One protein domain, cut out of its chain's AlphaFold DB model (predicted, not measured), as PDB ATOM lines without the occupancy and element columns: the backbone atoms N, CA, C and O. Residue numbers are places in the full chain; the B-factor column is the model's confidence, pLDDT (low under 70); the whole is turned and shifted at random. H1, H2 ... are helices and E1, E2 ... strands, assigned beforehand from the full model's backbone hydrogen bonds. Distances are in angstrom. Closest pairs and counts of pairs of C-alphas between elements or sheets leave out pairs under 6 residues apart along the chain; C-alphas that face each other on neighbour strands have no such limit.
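This is residues 16 to 123 and 274 to 278 of the 537 residues of an uncharacterized protein of Corallococcus sicarius (UniProt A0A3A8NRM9). Two strongly twisted sheets lie face to face as a sandwich, five strands E3, E9, E8, E5 and E6 in one and four strands E2, E1, E4 and E7 in the other. Residues 60 to 66, of which 61 to 66 belong to the short helix H1, stick out from the sandwich on the way from E4 to E5. The printed part has 113 residues with one named helix and nine named strands, along the chain E1 E2 E3 E4 H1 E5 E6 E7 E8 E9, and its class is mostly strand. The larger sheet, order E3 E9 E8 E5 E6, is mixed, and the smaller, order E2 E1 E4 E7, is antiparallel throughout. The whole is compact, with a radius of gyration of the C-alphas of 14.8 A and spans of 42 by 34 by 21 A.

Start in the larger sheet with E8, residues 115 to 123. Its pairing is staggered: residues 115 to 118 pair with E9, residues 274 to 277, where N 118 and O 274 are 2.8 A apart, and residues 119 to 123 pair with E5, residues 70 to 79, where N 121 and O 76 are 2.7 A apart. E5 makes a hairpin with the edge strand E6, residues 82 to 89, with N 75 and O 86 at 2.8 A. At the other edge E3, residues 39 to 42, is parallel to E9, with N 41 and O 275 at 2.9 A. In the smaller sheet E4, residues 48 to 57, bends by 67 degrees at residue 51. It is antiparallel to E1, residues 16 to 23, with N 18 and O 54 at 2.9 A, and to E7, residues 100 to 105, with N 55 and O 101 at 2.8 A. E1 makes a hairpin with E2, residues 31 to 34, with N 33 and O 19 at 2.8 A. Between the sheets, the closest C-alphas of E5 and E7 are those of Ala 77 and Leu 103, 6.5 A apart. H1, residues 61 to 67, is on neither sheet; every O i to N i+4 pair in it is within hydrogen-bond range.

Find C-alpha 16 at (3.778, -27.148, -38.846), where E1 begins and runs 21.8 A. E5 begins at C-alpha 70, (-1.419, -25.121, -54.015), and runs 26.4 A; E8 runs 25.8 A, E4 23.8 A and E6 23.3 A. E9 ends at C-alpha 277, (-2.259, -39.904, -23.437).

The C-alphas of Gly 61 and Ala 112, the two farthest apart, are 44.6 A apart. Residues 124 to 273 are not printed, and C-alphas 123 and 274 are 17.8 A apart across the cut. Of the links printed whole, none is long. Confidence is low, under 70, at residues 81 to 82 and 107 to 112.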
ATOM      1  N   GLU A  16       3.453 -26.229 -39.923       89.00
ATOM      2  CA  GLU A  16       3.778 -27.148 -38.846       89.00
ATOM      3  C   GLU A  16       2.521 -27.477 -38.052       89.00
ATOM      4  O   GLU A  16       1.589 -26.676 -37.953       89.00
ATOM      5  N   TYR A  17       2.489 -28.684 -37.503       90.94
ATOM      6  CA  TYR A  17       1.423 -29.107 -36.613       90.94
ATOM      7  C   TYR A  17       1.793 -28.702 -35.193       90.94
ATOM      8  O   TYR A  17       2.886 -29.030 -34.729       90.94
ATOM      9  N   LEU A  18       0.891 -27.998 -34.513       92.50
ATOM     10  CA  LEU A  18       1.085 -27.559 -33.138       92.50
ATOM     11  C   LEU A  18      -0.018 -28.106 -32.232       92.50
ATOM     12  O   LEU A  18      -1.201 -28.075 -32.572       92.50
ATOM     13  N   ALA A  19       0.369 -28.567 -31.048       92.38
ATOM     14  CA  ALA A  19      -0.543 -28.827 -29.945       92.38
ATOM     15  C   ALA A  19      -0.564 -27.600 -29.031       92.38
ATOM     16  O   ALA A  19       0.486 -27.152 -28.566       92.38
ATOM     17  N   VAL A  20      -1.749 -27.040 -28.802       92.12
ATOM     18  CA  VAL A  20      -1.945 -25.831 -28.001       92.12
ATOM     19  C   VAL A  20      -2.510 -26.220 -26.645       92.12
ATOM     20  O   VAL A  20      -3.601 -26.789 -26.560       92.12
ATOM     21  N   TYR A  21      -1.764 -25.893 -25.595       91.25
ATOM     22  CA  TYR A  21      -2.162 -26.109 -24.216       91.25
ATOM     23  C   TYR A  21      -2.513 -24.779 -23.578       91.25
ATOM     24  O   TYR A  21      -1.676 -23.874 -23.512       91.25
ATOM     25  N   GLU A  22      -3.737 -24.679 -23.083       90.31
ATOM     26  CA  GLU A  22      -4.186 -23.519 -22.328       90.31
ATOM     27  C   GLU A  22      -3.898 -23.736 -20.839       90.31
ATOM     28  O   GLU A  22      -3.953 -24.872 -20.352       90.31
ATOM     29  N   PRO A  23      -3.549 -22.671 -20.104       89.38
ATOM     30  CA  PRO A  23      -3.337 -22.773 -18.674       89.38
ATOM     31  C   PRO A  23      -4.652 -23.098 -17.954       89.38
ATOM     32  O   PRO A  23      -5.722 -22.622 -18.330       89.38
ATOM     33  N   THR A  24      -4.578 -23.885 -16.884       84.12
ATOM     34  CA  THR A  24      -5.730 -24.181 -16.013       84.12
ATOM     35  C   THR A  24      -6.081 -23.011 -15.090       84.12
ATOM     36  O   THR A  24      -7.191 -22.955 -14.568       84.12
ATOM     37  N   SER A  25      -5.158 -22.058 -14.914       83.00
ATOM     38  CA  SER A  25      -5.348 -20.826 -14.141       83.00
ATOM     39  C   SER A  25      -5.268 -19.582 -15.031       83.00
ATOM     40  O   SER A  25      -4.504 -19.545 -15.995       83.00
ATOM     41  N   GLU A  26      -6.009 -18.529 -14.674       73.62
ATOM     42  CA  GLU A  26      -6.089 -17.280 -15.456       73.62
ATOM     43  C   GLU A  26      -4.746 -16.537 -15.593       73.62
ATOM     44  O   GLU A  26      -4.577 -15.722 -16.496       73.62
ATOM     45  N   ALA A  27      -3.772 -16.824 -14.724       73.44
ATOM     46  CA  ALA A  27      -2.455 -16.185 -14.728       73.44
ATOM     47  C   ALA A  27      -1.410 -16.891 -15.619       73.44
ATOM     48  O   ALA A  27      -0.294 -16.389 -15.778       73.44
ATOM     49  N   GLY A  28      -1.724 -18.068 -16.170       77.75
ATOM     50  CA  GLY A  28      -0.773 -18.845 -16.963       77.75
ATOM     51  C   GLY A  28      -0.628 -18.358 -18.410       77.75
ATOM     52  O   GLY A  28      -1.458 -17.623 -18.936       77.75
ATOM     53  N   LYS A  29       0.444 -18.787 -19.086       87.44
ATOM     54  CA  LYS A  29       0.645 -18.558 -20.528       87.44
ATOM     55  C   LYS A  29       0.316 -19.820 -21.318       87.44
ATOM     56  O   LYS A  29       0.704 -20.915 -20.905       87.44
ATOM     57  N   THR A  30      -0.318 -19.647 -22.475       89.56
ATOM     58  CA  THR A  30      -0.561 -20.714 -23.454       89.56
ATOM     59  C   THR A  30       0.760 -21.300 -23.956       89.56
ATOM     60  O   THR A  30       1.662 -20.564 -24.370       89.56
ATOM     61  N   LEU A  31       0.865 -22.628 -23.976       89.75
ATOM     62  CA  LEU A  31       2.006 -23.347 -24.542       89.75
ATOM     63  C   LEU A  31       1.649 -23.882 -25.926       89.75
ATOM     64  O   LEU A  31       0.560 -24.397 -26.148       89.75
ATOM     65  N   ARG A  32       2.589 -23.777 -26.866       89.81
ATOM     66  CA  ARG A  32       2.475 -24.394 -28.197       89.81
ATOM     67  C   ARG A  32       3.581 -25.433 -28.350       89.81
ATOM     68  O   ARG A  32       4.734 -25.119 -28.066       89.81
ATOM     69  N   LEU A  33       3.258 -26.646 -28.774       89.50
ATOM     70  CA  LEU A  33       4.224 -27.734 -28.939       89.50
ATOM     71  C   LEU A  33       4.247 -28.192 -30.385       89.50
ATOM     72  O   LEU A  33       3.197 -28.531 -30.920       89.50
ATOM     73  N   GLY A  34       5.431 -28.242 -30.993       88.81
ATOM     74  CA  GLY A  34       5.608 -28.861 -32.303       88.81
ATOM     75  C   GLY A  34       5.285 -30.350 -32.246       88.81
ATOM     76  O   GLY A  34       5.799 -31.065 -31.388       88.81
ATOM     77  N   ILE A  35       4.434 -30.811 -33.158       88.88
ATOM     78  CA  ILE A  35       4.023 -32.209 -33.263       88.88
ATOM     79  C   ILE A  35       4.853 -32.883 -34.353       88.88
ATOM     80  O   ILE A  35       4.938 -32.400 -35.485       88.88
ATOM     81  N   SER A  36       5.438 -34.026 -34.016       84.06
ATOM     82  CA  SER A  36       6.162 -34.890 -34.946       84.06
ATOM     83  C   SER A  36       5.421 -36.208 -35.166       84.06
ATOM     84  O   SER A  36       4.509 -36.570 -34.422       84.06
ATOM     85  N   SER A  37       5.788 -36.942 -36.219       82.94
ATOM     86  CA  SER A  37       5.152 -38.231 -36.493       82.94
ATOM     87  C   SER A  37       5.442 -39.211 -35.363       82.94
ATOM     88  O   SER A  37       6.583 -39.362 -34.931       82.94
ATOM     89  N   ASN A  38       4.403 -39.915 -34.929       82.62
ATOM     90  CA  ASN A  38       4.387 -40.836 -33.798       82.62
ATOM     91  C   ASN A  38       4.745 -40.176 -32.458       82.62
ATOM     92  O   ASN A  38       5.203 -40.857 -31.540       82.62
ATOM     93  N   SER A  39       4.542 -38.858 -32.327       83.69
ATOM     94  CA  SER A  39       4.709 -38.175 -31.047       83.69
ATOM     95  C   SER A  39       3.673 -38.659 -30.035       83.69
ATOM     96  O   SER A  39       2.494 -38.809 -30.369       83.69
ATOM     97  N   LEU A  40       4.113 -38.825 -28.791       85.00
ATOM     98  CA  LEU A  40       3.262 -39.114 -27.643       85.00
ATOM     99  C   LEU A  40       3.094 -37.829 -26.826       85.00
ATOM    100  O   LEU A  40       4.084 -37.314 -26.304       85.00
ATOM    101  N   LEU A  41       1.874 -37.305 -26.744       88.38
ATOM    102  CA  LEU A  41       1.544 -36.048 -26.064       88.38
ATOM    103  C   LEU A  41       0.656 -36.316 -24.838       88.38
ATOM    104  O   LEU A  41      -0.213 -37.179 -24.932       88.38
ATOM    105  N   PRO A  42       0.815 -35.605 -23.710       87.50
ATOM    106  CA  PRO A  42      -0.176 -35.624 -22.634       87.50
ATOM    107  C   PRO A  42      -1.453 -34.862 -23.038       87.50
ATOM    108  O   PRO A  42      -1.386 -33.858 -23.736       87.50
ATOM    109  N   ASP A  43      -2.632 -35.286 -22.591       85.69
ATOM    110  CA  ASP A  43      -3.876 -34.511 -22.744       85.69
ATOM    111  C   ASP A  43      -3.959 -33.312 -21.787       85.69
ATOM    112  O   ASP A  43      -4.790 -32.415 -21.957       85.69
ATOM    113  N   GLY A  44      -3.086 -33.277 -20.788       81.69
ATOM    114  CA  GLY A  44      -2.955 -32.188 -19.844       81.69
ATOM    115  C   GLY A  44      -2.071 -32.551 -18.662       81.69
ATOM    116  O   GLY A  44      -1.477 -33.624 -18.582       81.69
ATOM    117  N   GLY A  45      -1.990 -31.605 -17.747       77.56
ATOM    118  CA  GLY A  45      -1.310 -31.674 -16.473       77.56
ATOM    119  C   GLY A  45      -1.967 -30.698 -15.502       77.56
ATOM    120  O   GLY A  45      -2.992 -30.092 -15.818       77.56
ATOM    121  N   GLU A  46      -1.368 -30.502 -14.333       77.44
ATOM    122  CA  GLU A  46      -1.949 -29.631 -13.300       77.44
ATOM    123  C   GLU A  46      -2.135 -28.185 -13.776       77.44
ATOM    124  O   GLU A  46      -3.139 -27.539 -13.475       77.44
ATOM    125  N   GLN A  47      -1.151 -27.669 -14.518       83.44
ATOM    126  CA  GLN A  47      -1.067 -26.252 -14.888       83.44
ATOM    127  C   GLN A  47      -1.567 -25.959 -16.300       83.44
ATOM    128  O   GLN A  47      -1.892 -24.812 -16.605       83.44
ATOM    129  N   HIS A  48      -1.625 -26.972 -17.163       87.56
ATOM    130  CA  HIS A  48      -1.881 -26.815 -18.591       87.56
ATOM    131  C   HIS A  48      -2.703 -27.977 -19.111       87.56
ATOM    132  O   HIS A  48      -2.380 -29.129 -18.845       87.56
ATOM    133  N   ARG A  49      -3.722 -27.695 -19.915       87.94
ATOM    134  CA  ARG A  49      -4.552 -28.716 -20.556       87.94
ATOM    135  C   ARG A  49      -4.489 -28.562 -22.065       87.94
ATOM    136  O   ARG A  49      -4.538 -27.440 -22.564       87.94
ATOM    137  N   LEU A  50      -4.394 -29.679 -22.786       89.88
ATOM    138  CA  LEU A  50      -4.491 -29.670 -24.240       89.88
ATOM    139  C   LEU A  50      -5.884 -29.158 -24.628       89.88
ATOM    140  O   LEU A  50      -6.886 -29.783 -24.289       89.88
ATOM    141  N   ASP A  51      -5.935 -28.025 -25.327       90.31
ATOM    142  CA  ASP A  51      -7.187 -27.405 -25.778       90.31
ATOM    143  C   ASP A  51      -7.461 -27.709 -27.248       90.31
ATOM    144  O   ASP A  51      -8.593 -27.995 -27.638       90.31
ATOM    145  N   ARG A  52      -6.433 -27.647 -28.100       91.44
ATOM    146  CA  ARG A  52      -6.610 -27.813 -29.546       91.44
ATOM    147  C   ARG A  52      -5.346 -28.255 -30.267       91.44
ATOM    148  O   ARG A  52      -4.231 -27.922 -29.875       91.44
ATOM    149  N   LEU A  53      -5.553 -28.972 -31.366       92.25
ATOM    150  CA  LEU A  53      -4.539 -29.247 -32.377       92.25
ATOM    151  C   LEU A  53      -4.739 -28.265 -33.528       92.25
ATOM    152  O   LEU A  53      -5.859 -28.110 -34.030       92.25
ATOM    153  N   VAL A  54      -3.665 -27.602 -33.941       93.44
ATOM    154  CA  VAL A  54      -3.698 -26.569 -34.977       93.44
ATOM    155  C   VAL A  54      -2.623 -26.808 -36.030       93.44
ATOM    156  O   VAL A  54      -1.622 -27.484 -35.794       93.44
ATOM    157  N   VAL A  55      -2.835 -26.225 -37.202       92.56
ATOM    158  CA  VAL A  55      -1.827 -26.073 -38.250       92.56
ATOM    159  C   VAL A  55      -1.391 -24.622 -38.248       92.56
ATOM    160  O   VAL A  55      -2.222 -23.739 -38.438       92.56
ATOM    161  N   HIS A  56      -0.102 -24.375 -38.052       92.25
ATOM    162  CA  HIS A  56       0.479 -23.044 -38.153       92.25
ATOM    163  C   HIS A  56       1.188 -22.887 -39.499       92.25
ATOM    164  O   HIS A  56       2.081 -23.670 -39.828       92.25
ATOM    165  N   PHE A  57       0.792 -21.888 -40.294       89.69
ATOM    166  CA  PHE A  57       1.417 -21.604 -41.587       89.69
ATOM    167  C   PHE A  57       2.625 -20.683 -41.423       89.69
ATOM    168  O   PHE A  57       2.495 -19.520 -41.031       89.69
ATOM    169  N   LYS A  58       3.801 -21.193 -41.793       86.75
ATOM    170  CA  LYS A  58       5.070 -20.487 -41.622       86.75
ATOM    171  C   LYS A  58       5.152 -19.260 -42.529       86.75
ATOM    172  O   LYS A  58       4.602 -19.217 -43.631       86.75
ATOM    173  N   THR A  59       5.848 -18.232 -42.053       82.62
ATOM    174  CA  THR A  59       5.948 -16.929 -42.732       82.62
ATOM    175  C   THR A  59       7.250 -16.734 -43.499       82.62
ATOM    176  O   THR A  59       7.442 -15.677 -44.099       82.62
ATOM    177  N   ASP A  60       8.161 -17.704 -43.469       81.88
ATOM    178  CA  ASP A  60       9.419 -17.609 -44.195       81.88
ATOM    179  C   ASP A  60       9.188 -17.677 -45.715       81.88
ATOM    180  O   ASP A  60       8.226 -18.273 -46.211       81.88
ATOM    181  N   GLY A  61      10.076 -17.033 -46.478       72.88
ATOM    182  CA  GLY A  61       9.919 -16.903 -47.930       72.88
ATOM    183  C   GLY A  61       9.871 -18.244 -48.671       72.88
ATOM    184  O   GLY A  61       9.235 -18.333 -49.725       72.88
ATOM    185  N   VAL A  62      10.488 -19.294 -48.117       76.12
ATOM    186  CA  VAL A  62      10.479 -20.641 -48.702       76.12
ATOM    187  C   VAL A  62       9.102 -21.279 -48.517       76.12
ATOM    188  O   VAL A  62       8.503 -21.715 -49.501       76.12
ATOM    189  N   SER A  63       8.548 -21.246 -47.303       77.81
ATOM    190  CA  SER A  63       7.199 -21.753 -47.017       77.81
ATOM    191  C   SER A  63       6.115 -21.025 -47.809       77.81
ATOM    192  O   SER A  63       5.240 -21.663 -48.392       77.81
ATOM    193  N   LEU A  64       6.193 -19.696 -47.920       75.75
ATOM    194  CA  LEU A  64       5.252 -18.920 -48.738       75.75
ATOM    195  C   LEU A  64       5.329 -19.293 -50.225       75.75
ATOM    196  O   LEU A  64       4.302 -19.387 -50.902       75.75
ATOM    197  N   SER A  65       6.537 -19.556 -50.726       77.94
ATOM    198  CA  SER A  65       6.737 -20.038 -52.096       77.94
ATOM    199  C   SER A  65       6.158 -21.443 -52.285       77.94
ATOM    200  O   SER A  65       5.514 -21.695 -53.301       77.94
ATOM    201  N   ALA A  66       6.300 -22.338 -51.304       76.19
ATOM    202  CA  ALA A  66       5.699 -23.671 -51.337       76.19
ATOM    203  C   ALA A  66       4.159 -23.622 -51.280       76.19
ATOM    204  O   ALA A  66       3.501 -24.306 -52.063       76.19
ATOM    205  N   LEU A  67       3.564 -22.755 -50.447       78.31
ATOM    206  CA  LEU A  67       2.109 -22.523 -50.433       78.31
ATOM    207  C   LEU A  67       1.592 -22.028 -51.779       78.31
ATOM    208  O   LEU A  67       0.462 -22.331 -52.157       78.31
ATOM    209  N   SER A  68       2.411 -21.279 -52.523       80.25
ATOM    210  CA  SER A  68       1.992 -20.724 -53.806       80.25
ATOM    211  C   SER A  68       1.639 -21.787 -54.853       80.25
ATOM    212  O   SER A  68       0.853 -21.486 -55.755       80.25
ATOM    213  N   LEU A  69       2.165 -23.008 -54.688       82.12
ATOM    214  CA  LEU A  69       1.966 -24.158 -55.571       82.12
ATOM    215  C   LEU A  69       0.569 -24.776 -55.438       82.12
ATOM    216  O   LEU A  69       0.128 -25.480 -56.348       82.12
ATOM    217  N   PHE A  70      -0.128 -24.519 -54.329       82.69
ATOM    218  CA  PHE A  70      -1.419 -25.121 -54.015       82.69
ATOM    219  C   PHE A  70      -2.550 -24.096 -54.116       82.69
ATOM    220  O   PHE A  70      -2.395 -22.934 -53.756       82.69
ATOM    221  N   SER A  71      -3.700 -24.515 -54.635       82.69
ATOM    222  CA  SER A  71      -4.920 -23.700 -54.668       82.69
ATOM    223  C   SER A  71      -5.713 -23.828 -53.368       82.69
ATOM    224  O   SER A  71      -6.263 -22.846 -52.873       82.69
ATOM    225  N   ARG A  72      -5.724 -25.036 -52.799       86.56
ATOM    226  CA  ARG A  72      -6.444 -25.396 -51.576       86.56
ATOM    227  C   ARG A  72      -5.688 -26.465 -50.800       86.56
ATOM    228  O   ARG A  72      -5.017 -27.316 -51.395       86.56
ATOM    229  N   LEU A  73      -5.844 -26.422 -49.484       86.88
ATOM    230  CA  LEU A  73      -5.373 -27.432 -48.549       86.88
ATOM    231  C   LEU A  73      -6.565 -27.928 -47.741       86.88
ATOM    232  O   LEU A  73      -7.352 -27.137 -47.225       86.88
ATOM    233  N   ARG A  74      -6.698 -29.241 -47.633       88.06
ATOM    234  CA  ARG A  74      -7.766 -29.904 -46.898       88.06
ATOM    235  C   ARG A  74      -7.145 -30.786 -45.837       88.06
ATOM    236  O   ARG A  74      -6.373 -31.687 -46.146       88.06
ATOM    237  N   PHE A  75      -7.483 -30.516 -44.592       89.75
ATOM    238  CA  PHE A  75      -7.005 -31.251 -43.439       89.75
ATOM    239  C   PHE A  75      -8.137 -32.109 -42.896       89.75
ATOM    240  O   PHE A  75      -9.255 -31.637 -42.704       89.75
ATOM    241  N   LYS A  76      -7.835 -33.378 -42.653       90.44
ATOM    242  CA  LYS A  76      -8.728 -34.353 -42.037       90.44
ATOM    243  C   LYS A  76      -8.061 -34.852 -40.774       90.44
ATOM    244  O   LYS A  76      -6.971 -35.406 -40.846       90.44
ATOM    245  N   ALA A  77      -8.689 -34.645 -39.631       89.56
ATOM    246  CA  ALA A  77      -8.227 -35.157 -38.357       89.56
ATOM    247  C   ALA A  77      -9.209 -36.218 -37.861       89.56
ATOM    248  O   ALA A  77     -10.396 -35.954 -37.677       89.56
ATOM    249  N   GLU A  78      -8.699 -37.426 -37.665       89.00
ATOM    250  CA  GLU A  78      -9.457 -38.600 -37.256       89.00
ATOM    251  C   GLU A  78      -8.956 -39.053 -35.885       89.00
ATOM    252  O   GLU A  78      -7.768 -39.323 -35.710       89.00
ATOM    253  N   SER A  79      -9.855 -39.155 -34.912       81.50
ATOM    254  CA  SER A  79      -9.575 -39.743 -33.607       81.50
ATOM    255  C   SER A  79     -10.791 -40.523 -33.125       81.50
ATOM    256  O   SER A  79     -11.806 -39.948 -32.734       81.50
ATOM    257  N   GLY A  80     -10.725 -41.853 -33.211       74.56
ATOM    258  CA  GLY A  80     -11.848 -42.709 -32.840       74.56
ATOM    259  C   GLY A  80     -13.116 -42.411 -33.656       74.56
ATOM    260  O   GLY A  80     -13.210 -42.787 -34.818       74.56
ATOM    261  N   THR A  81     -14.109 -41.766 -33.032       65.75
ATOM    262  CA  THR A  81     -15.396 -41.348 -33.636       65.75
ATOM    263  C   THR A  81     -15.391 -39.888 -34.064       65.75
ATOM    264  O   THR A  81     -16.306 -39.460 -34.763       65.75
ATOM    265  N   VAL A  82     -14.395 -39.112 -33.635       69.31
ATOM    266  CA  VAL A  82     -14.253 -37.715 -34.023       69.31
ATOM    267  C   VAL A  82     -13.563 -37.679 -35.378       69.31
ATOM    268  O   VAL A  82     -12.399 -38.052 -35.508       69.31
ATOM    269  N   GLN A  83     -14.300 -37.233 -36.387       81.88
ATOM    270  CA  GLN A  83     -13.760 -36.888 -37.694       81.88
ATOM    271  C   GLN A  83     -14.027 -35.406 -37.921       81.88
ATOM    272  O   GLN A  83     -15.177 -34.971 -37.947       81.88
ATOM    273  N   ALA A  84     -12.955 -34.631 -38.038       84.81
ATOM    274  CA  ALA A  84     -13.014 -33.227 -38.399       84.81
ATOM    275  C   ALA A  84     -12.358 -33.052 -39.765       84.81
ATOM    276  O   ALA A  84     -11.235 -33.503 -39.986       84.81
ATOM    277  N   GLU A  85     -13.058 -32.393 -40.679       88.56
ATOM    278  CA  GLU A  85     -12.527 -32.002 -41.978       88.56
ATOM    279  C   GLU A  85     -12.584 -30.483 -42.079       88.56
ATOM    280  O   GLU A  85     -13.578 -29.849 -41.724       88.56
ATOM    281  N   THR A  86     -11.488 -29.877 -42.513       87.31
ATOM    282  CA  THR A  86     -11.381 -28.428 -42.662       87.31
ATOM    283  C   THR A  86     -10.611 -28.114 -43.928       87.31
ATOM    284  O   THR A  86      -9.540 -28.665 -44.179       87.31
ATOM    285  N   GLU A  87     -11.167 -27.227 -44.743       87.62
ATOM    286  CA  GLU A  87     -10.576 -26.784 -45.999       87.62
ATOM    287  C   GLU A  87     -10.182 -25.313 -45.887       87.62
ATOM    288  O   GLU A  87     -10.914 -24.505 -45.318       87.62
ATOM    289  N   VAL A  88      -9.014 -24.974 -46.427       87.75
ATOM    290  CA  VAL A  88      -8.517 -23.604 -46.509       87.75
ATOM    291  C   VAL A  88      -8.052 -23.311 -47.931       87.75
ATOM    292  O   VAL A  88      -7.242 -24.038 -48.517       87.75
ATOM    293  N   LEU A  89      -8.579 -22.228 -48.495       87.25
ATOM    294  CA  LEU A  89      -8.122 -21.692 -49.770       87.25
ATOM    295  C   LEU A  89      -6.818 -20.924 -49.559       87.25
ATOM    296  O   LEU A  89      -6.640 -20.248 -48.545       87.25
ATOM    297  N   LYS A  90      -5.910 -20.977 -50.540       83.56
ATOM    298  CA  LYS A  90      -4.620 -20.264 -50.482       83.56
ATOM    299  C   LYS A  90      -4.776 -18.777 -50.135       83.56
ATOM    300  O   LYS A  90      -3.953 -18.229 -49.406       83.56
ATOM    301  N   GLU A  91      -5.814 -18.130 -50.654       84.50
ATOM    302  CA  GLU A  91      -6.095 -16.705 -50.436       84.50
ATOM    303  C   GLU A  91      -6.566 -16.369 -49.013       84.50
ATOM    304  O   GLU A  91      -6.381 -15.242 -48.552       84.50
ATOM    305  N   ASP A  92      -7.109 -17.347 -48.288       86.81
ATOM    306  CA  ASP A  92      -7.635 -17.154 -46.937       86.81
ATOM    307  C   ASP A  92      -6.594 -17.417 -45.847       86.81
ATOM    308  O   ASP A  92      -6.763 -16.953 -44.721       86.81
ATOM    309  N   ILE A  93      -5.469 -18.065 -46.175       83.81
ATOM    310  CA  ILE A  93      -4.388 -18.354 -45.215       83.81
ATOM    311  C   ILE A  93      -3.884 -17.073 -44.529       83.81
ATOM    312  O   ILE A  93      -3.588 -17.080 -43.337       83.81
ATOM    313  N   GLN A  94      -3.815 -15.951 -45.253       83.56
ATOM    314  CA  GLN A  94      -3.367 -14.672 -44.685       83.56
ATOM    315  C   GLN A  94      -4.386 -14.031 -43.736       83.56
ATOM    316  O   GLN A  94      -4.009 -13.169 -42.946       83.56
ATOM    317  N   LYS A  95      -5.659 -14.429 -43.824       86.88
ATOM    318  CA  LYS A  95      -6.754 -13.906 -42.999       86.88
ATOM    319  C   LYS A  95      -6.922 -14.691 -41.696       86.88
ATOM    320  O   LYS A  95      -7.675 -14.257 -40.828       86.88
ATOM    321  N   LEU A  96      -6.255 -15.841 -41.562       85.12
ATOM    322  CA  LEU A  96      -6.314 -16.660 -40.356       85.12
ATOM    323  C   LEU A  96      -5.651 -15.938 -39.166       85.12
ATOM    324  O   LEU A  96      -4.559 -15.379 -39.327       85.12
ATOM    325  N   PRO A  97      -6.262 -15.976 -37.968       83.94
ATOM    326  CA  PRO A  97      -5.666 -15.412 -36.757       83.94
ATOM    327  C   PRO A  97      -4.359 -16.141 -36.442       83.94
ATOM    328  O   PRO A  97      -4.323 -17.369 -36.463       83.94
ATOM    329  N   ASP A  98      -3.273 -15.392 -36.235       83.62
ATOM    330  CA  ASP A  98      -1.905 -15.916 -36.062       83.62
ATOM    331  C   ASP A  98      -1.448 -16.897 -37.162       83.62
ATOM    332  O   ASP A  98      -0.475 -17.634 -36.995       83.62
ATOM    333  N   ARG A  99      -2.144 -16.911 -38.311       86.75
ATOM    334  CA  ARG A  99      -2.008 -17.934 -39.357       86.75
ATOM    335  C   ARG A  99      -2.173 -19.364 -38.832       86.75
ATOM    336  O   ARG A  99      -1.536 -20.290 -39.335       86.75
ATOM    337  N   GLU A 100      -3.022 -19.542 -37.827       91.56
ATOM    338  CA  GLU A 100      -3.356 -20.835 -37.242       91.56
ATOM    339  C   GLU A 100      -4.731 -21.309 -37.734       91.56
ATOM    340  O   GLU A 100      -5.737 -20.599 -37.656       91.56
ATOM    341  N   LEU A 101      -4.785 -22.544 -38.231       91.50
ATOM    342  CA  LEU A 101      -6.021 -23.251 -38.548       91.50
ATOM    343  C   LEU A 101      -6.282 -24.307 -37.477       91.50
ATOM    344  O   LEU A 101      -5.478 -25.220 -37.293       91.50
ATOM    345  N   VAL A 102      -7.413 -24.212 -36.782       91.62
ATOM    346  CA  VAL A 102      -7.802 -25.212 -35.781       91.62
ATOM    347  C   VAL A 102      -8.297 -26.472 -36.482       91.62
ATOM    348  O   VAL A 102      -9.286 -26.415 -37.204       91.62
ATOM    349  N   LEU A 103      -7.630 -27.603 -36.244       89.62
ATOM    350  CA  LEU A 103      -8.029 -28.903 -36.790       89.62
ATOM    351  C   LEU A 103      -9.055 -29.593 -35.898       89.62
ATOM    352  O   LEU A 103     -10.089 -30.062 -36.359       89.62
ATOM    353  N   VAL A 104      -8.741 -29.678 -34.606       88.06
ATOM    354  CA  VAL A 104      -9.557 -30.363 -33.601       88.06
ATOM    355  C   VAL A 104      -9.465 -29.581 -32.306       88.06
ATOM    356  O   VAL A 104      -8.370 -29.225 -31.874       88.06
ATOM    357  N   ARG A 105     -10.611 -29.350 -31.662       87.81
ATOM    358  CA  ARG A 105     -10.641 -28.939 -30.257       87.81
ATOM    359  C   ARG A 105     -10.660 -30.182 -29.381       87.81
ATOM    360  O   ARG A 105     -11.576 -30.997 -29.470       87.81
ATOM    361  N   TRP A 106      -9.641 -30.314 -28.552       83.00
ATOM    362  CA  TRP A 106      -9.479 -31.382 -27.593       83.00
ATOM    363  C   TRP A 106     -10.282 -31.064 -26.331       83.00
ATOM    364  O   TRP A 106      -9.822 -30.375 -25.430       83.00
ATOM    365  N   ARG A 107     -11.523 -31.549 -26.254       69.69
ATOM    366  CA  ARG A 107     -12.379 -31.335 -25.069       69.69
ATOM    367  C   ARG A 107     -12.203 -32.400 -23.981       69.69
ATOM    368  O   ARG A 107     -12.947 -32.405 -23.005       69.69
ATOM    369  N   GLY A 108     -11.175 -33.241 -24.103       61.31
ATOM    370  CA  GLY A 108     -11.167 -34.560 -23.483       61.31
ATOM    371  C   GLY A 108     -12.071 -35.468 -24.306       61.31
ATOM    372  O   GLY A 108     -13.242 -35.177 -24.511       61.31
ATOM    373  N   ASP A 109     -11.505 -36.516 -24.882       56.50
ATOM    374  CA  ASP A 109     -12.305 -37.534 -25.551       56.50
ATOM    375  C   ASP A 109     -12.987 -38.390 -24.469       56.50
ATOM    376  O   ASP A 109     -12.287 -39.084 -23.729       56.50
ATOM    377  N   ASP A 110     -14.324 -38.330 -24.398       55.78
ATOM    378  CA  ASP A 110     -15.197 -38.984 -23.398       55.78
ATOM    379  C   ASP A 110     -15.068 -40.520 -23.354       55.78
ATOM    380  O   ASP A 110     -15.654 -41.191 -22.501       55.78
ATOM    381  N   ARG A 111     -14.320 -41.118 -24.286       62.75
ATOM    382  CA  ARG A 111     -14.045 -42.555 -24.295       62.75
ATOM    383  C   ARG A 111     -13.159 -42.971 -23.127       62.75
ATOM    384  O   ARG A 111     -12.123 -42.364 -22.874       62.75
ATOM    385  N   ALA A 112     -13.486 -44.130 -22.554       61.94
ATOM    386  CA  ALA A 112     -12.706 -44.801 -21.512       61.94
ATOM    387  C   ALA A 112     -11.294 -45.245 -21.953       61.94
ATOM    388  O   ALA A 112     -10.515 -45.713 -21.125       61.94
ATOM    389  N   GLU A 113     -10.970 -45.145 -23.247       72.81
ATOM    390  CA  GLU A 113      -9.654 -45.512 -23.762       72.81
ATOM    391  C   GLU A 113      -8.571 -44.552 -23.234       72.81
ATOM    392  O   GLU A 113      -8.703 -43.336 -23.397       72.81
ATOM    393  N   PRO A 114      -7.488 -45.086 -22.648       73.12
ATOM    394  CA  PRO A 114      -6.406 -44.325 -22.026       73.12
ATOM    395  C   PRO A 114      -5.509 -43.575 -23.010       73.12
ATOM    396  O   PRO A 114      -4.806 -42.642 -22.634       73.12
ATOM    397  N   ILE A 115      -5.492 -43.999 -24.272       78.69
ATOM    398  CA  ILE A 115      -4.748 -43.345 -25.342       78.69
ATOM    399  C   ILE A 115      -5.707 -43.111 -26.492       78.69
ATOM    400  O   ILE A 115      -6.341 -44.041 -26.987       78.69
ATOM    401  N   ALA A 116      -5.756 -41.875 -26.967       83.44
ATOM    402  CA  ALA A 116      -6.402 -41.547 -28.219       83.44
ATOM    403  C   ALA A 116      -5.362 -41.433 -29.327       83.44
ATOM    404  O   ALA A 116      -4.478 -40.577 -29.298       83.44
ATOM    405  N   ASN A 117      -5.487 -42.285 -30.337       86.50
ATOM    406  CA  ASN A 117      -4.710 -42.136 -31.557       86.50
ATOM    407  C   ASN A 117      -5.381 -41.088 -32.442       86.50
ATOM    408  O   ASN A 117      -6.587 -41.157 -32.696       86.50
ATOM    409  N   VAL A 118      -4.598 -40.113 -32.893       88.94
ATOM    410  CA  VAL A 118      -5.040 -39.076 -33.819       88.94
ATOM    411  C   VAL A 118      -4.261 -39.237 -35.114       88.94
ATOM    412  O   VAL A 118      -3.029 -39.249 -35.128       88.94
ATOM    413  N   LYS A 119      -4.986 -39.355 -36.220       91.31
ATOM    414  CA  LYS A 119      -4.429 -39.351 -37.565       91.31
ATOM    415  C   LYS A 119      -4.833 -38.060 -38.251       91.31
ATOM    416  O   LYS A 119      -6.016 -37.800 -38.447       91.31
ATOM    417  N   ILE A 120      -3.850 -37.261 -38.633       89.88
ATOM    418  CA  ILE A 120      -4.043 -36.046 -39.411       89.88
ATOM    419  C   ILE A 120      -3.610 -36.350 -40.840       89.88
ATOM    420  O   ILE A 120      -2.454 -36.668 -41.090       89.88
ATOM    421  N   THR A 121      -4.538 -36.271 -41.781       88.19
ATOM    422  CA  THR A 121      -4.274 -36.395 -43.213       88.19
ATOM    423  C   THR A 121      -4.415 -35.023 -43.848       88.19
ATOM    424  O   THR A 121      -5.375 -34.305 -43.578       88.19
ATOM    425  N   VAL A 122      -3.470 -34.661 -44.703       85.62
ATOM    426  CA  VAL A 122      -3.520 -33.434 -45.493       85.62
ATOM    427  C   VAL A 122      -3.607 -33.795 -46.966       85.62
ATOM    428  O   VAL A 122      -2.855 -34.627 -47.472       85.62
ATOM    429  N   GLU A 123      -4.565 -33.174 -47.638       85.00
ATOM    430  CA  GLU A 123      -4.819 -33.288 -49.063       85.00
ATOM    431  C   GLU A 123      -4.633 -31.905 -49.687       85.00
ATOM    432  O   GLU A 123      -5.373 -30.967 -49.388       85.00
ATOM    433  N   LEU A 274      -0.237 -39.472 -34.414       89.62
ATOM    434  CA  LEU A 274       0.220 -39.131 -33.068       89.62
ATOM    435  C   LEU A 274      -0.692 -39.801 -32.036       89.62
ATOM    436  O   LEU A 274      -1.819 -40.190 -32.348       89.62
ATOM    437  N   SER A 275      -0.213 -39.909 -30.805       87.06
ATOM    438  CA  SER A 275      -0.969 -40.492 -29.700       87.06
ATOM    439  C   SER A 275      -1.083 -39.476 -28.570       87.06
ATOM    440  O   SER A 275      -0.082 -38.899 -28.146       87.06
ATOM    441  N   ILE A 276      -2.301 -39.258 -28.087       86.81
ATOM    442  CA  ILE A 276      -2.583 -38.422 -26.923       86.81
ATOM    443  C   ILE A 276      -2.874 -39.346 -25.750       86.81
ATOM    444  O   ILE A 276      -3.810 -40.144 -25.789       86.81
ATOM    445  N   VAL A 277      -2.059 -39.235 -24.713       81.50
ATOM    446  CA  VAL A 277      -2.259 -39.904 -23.437       81.50
ATOM    447  C   VAL A 277      -3.352 -39.178 -22.683       81.50
ATOM    448  O   VAL A 277      -3.171 -38.013 -22.345       81.50
ATOM    449  N   LYS A 278      -4.450 -39.868 -22.393       78.12
ATOM    450  CA  LYS A 278      -5.511 -39.333 -21.551       78.12
ATOM    451  C   LYS A 278      -5.230 -39.581 -20.085       78.12
ATOM    452  O   LYS A 278      -4.665 -40.621 -19.751       78.12
TER     453      LYS A 278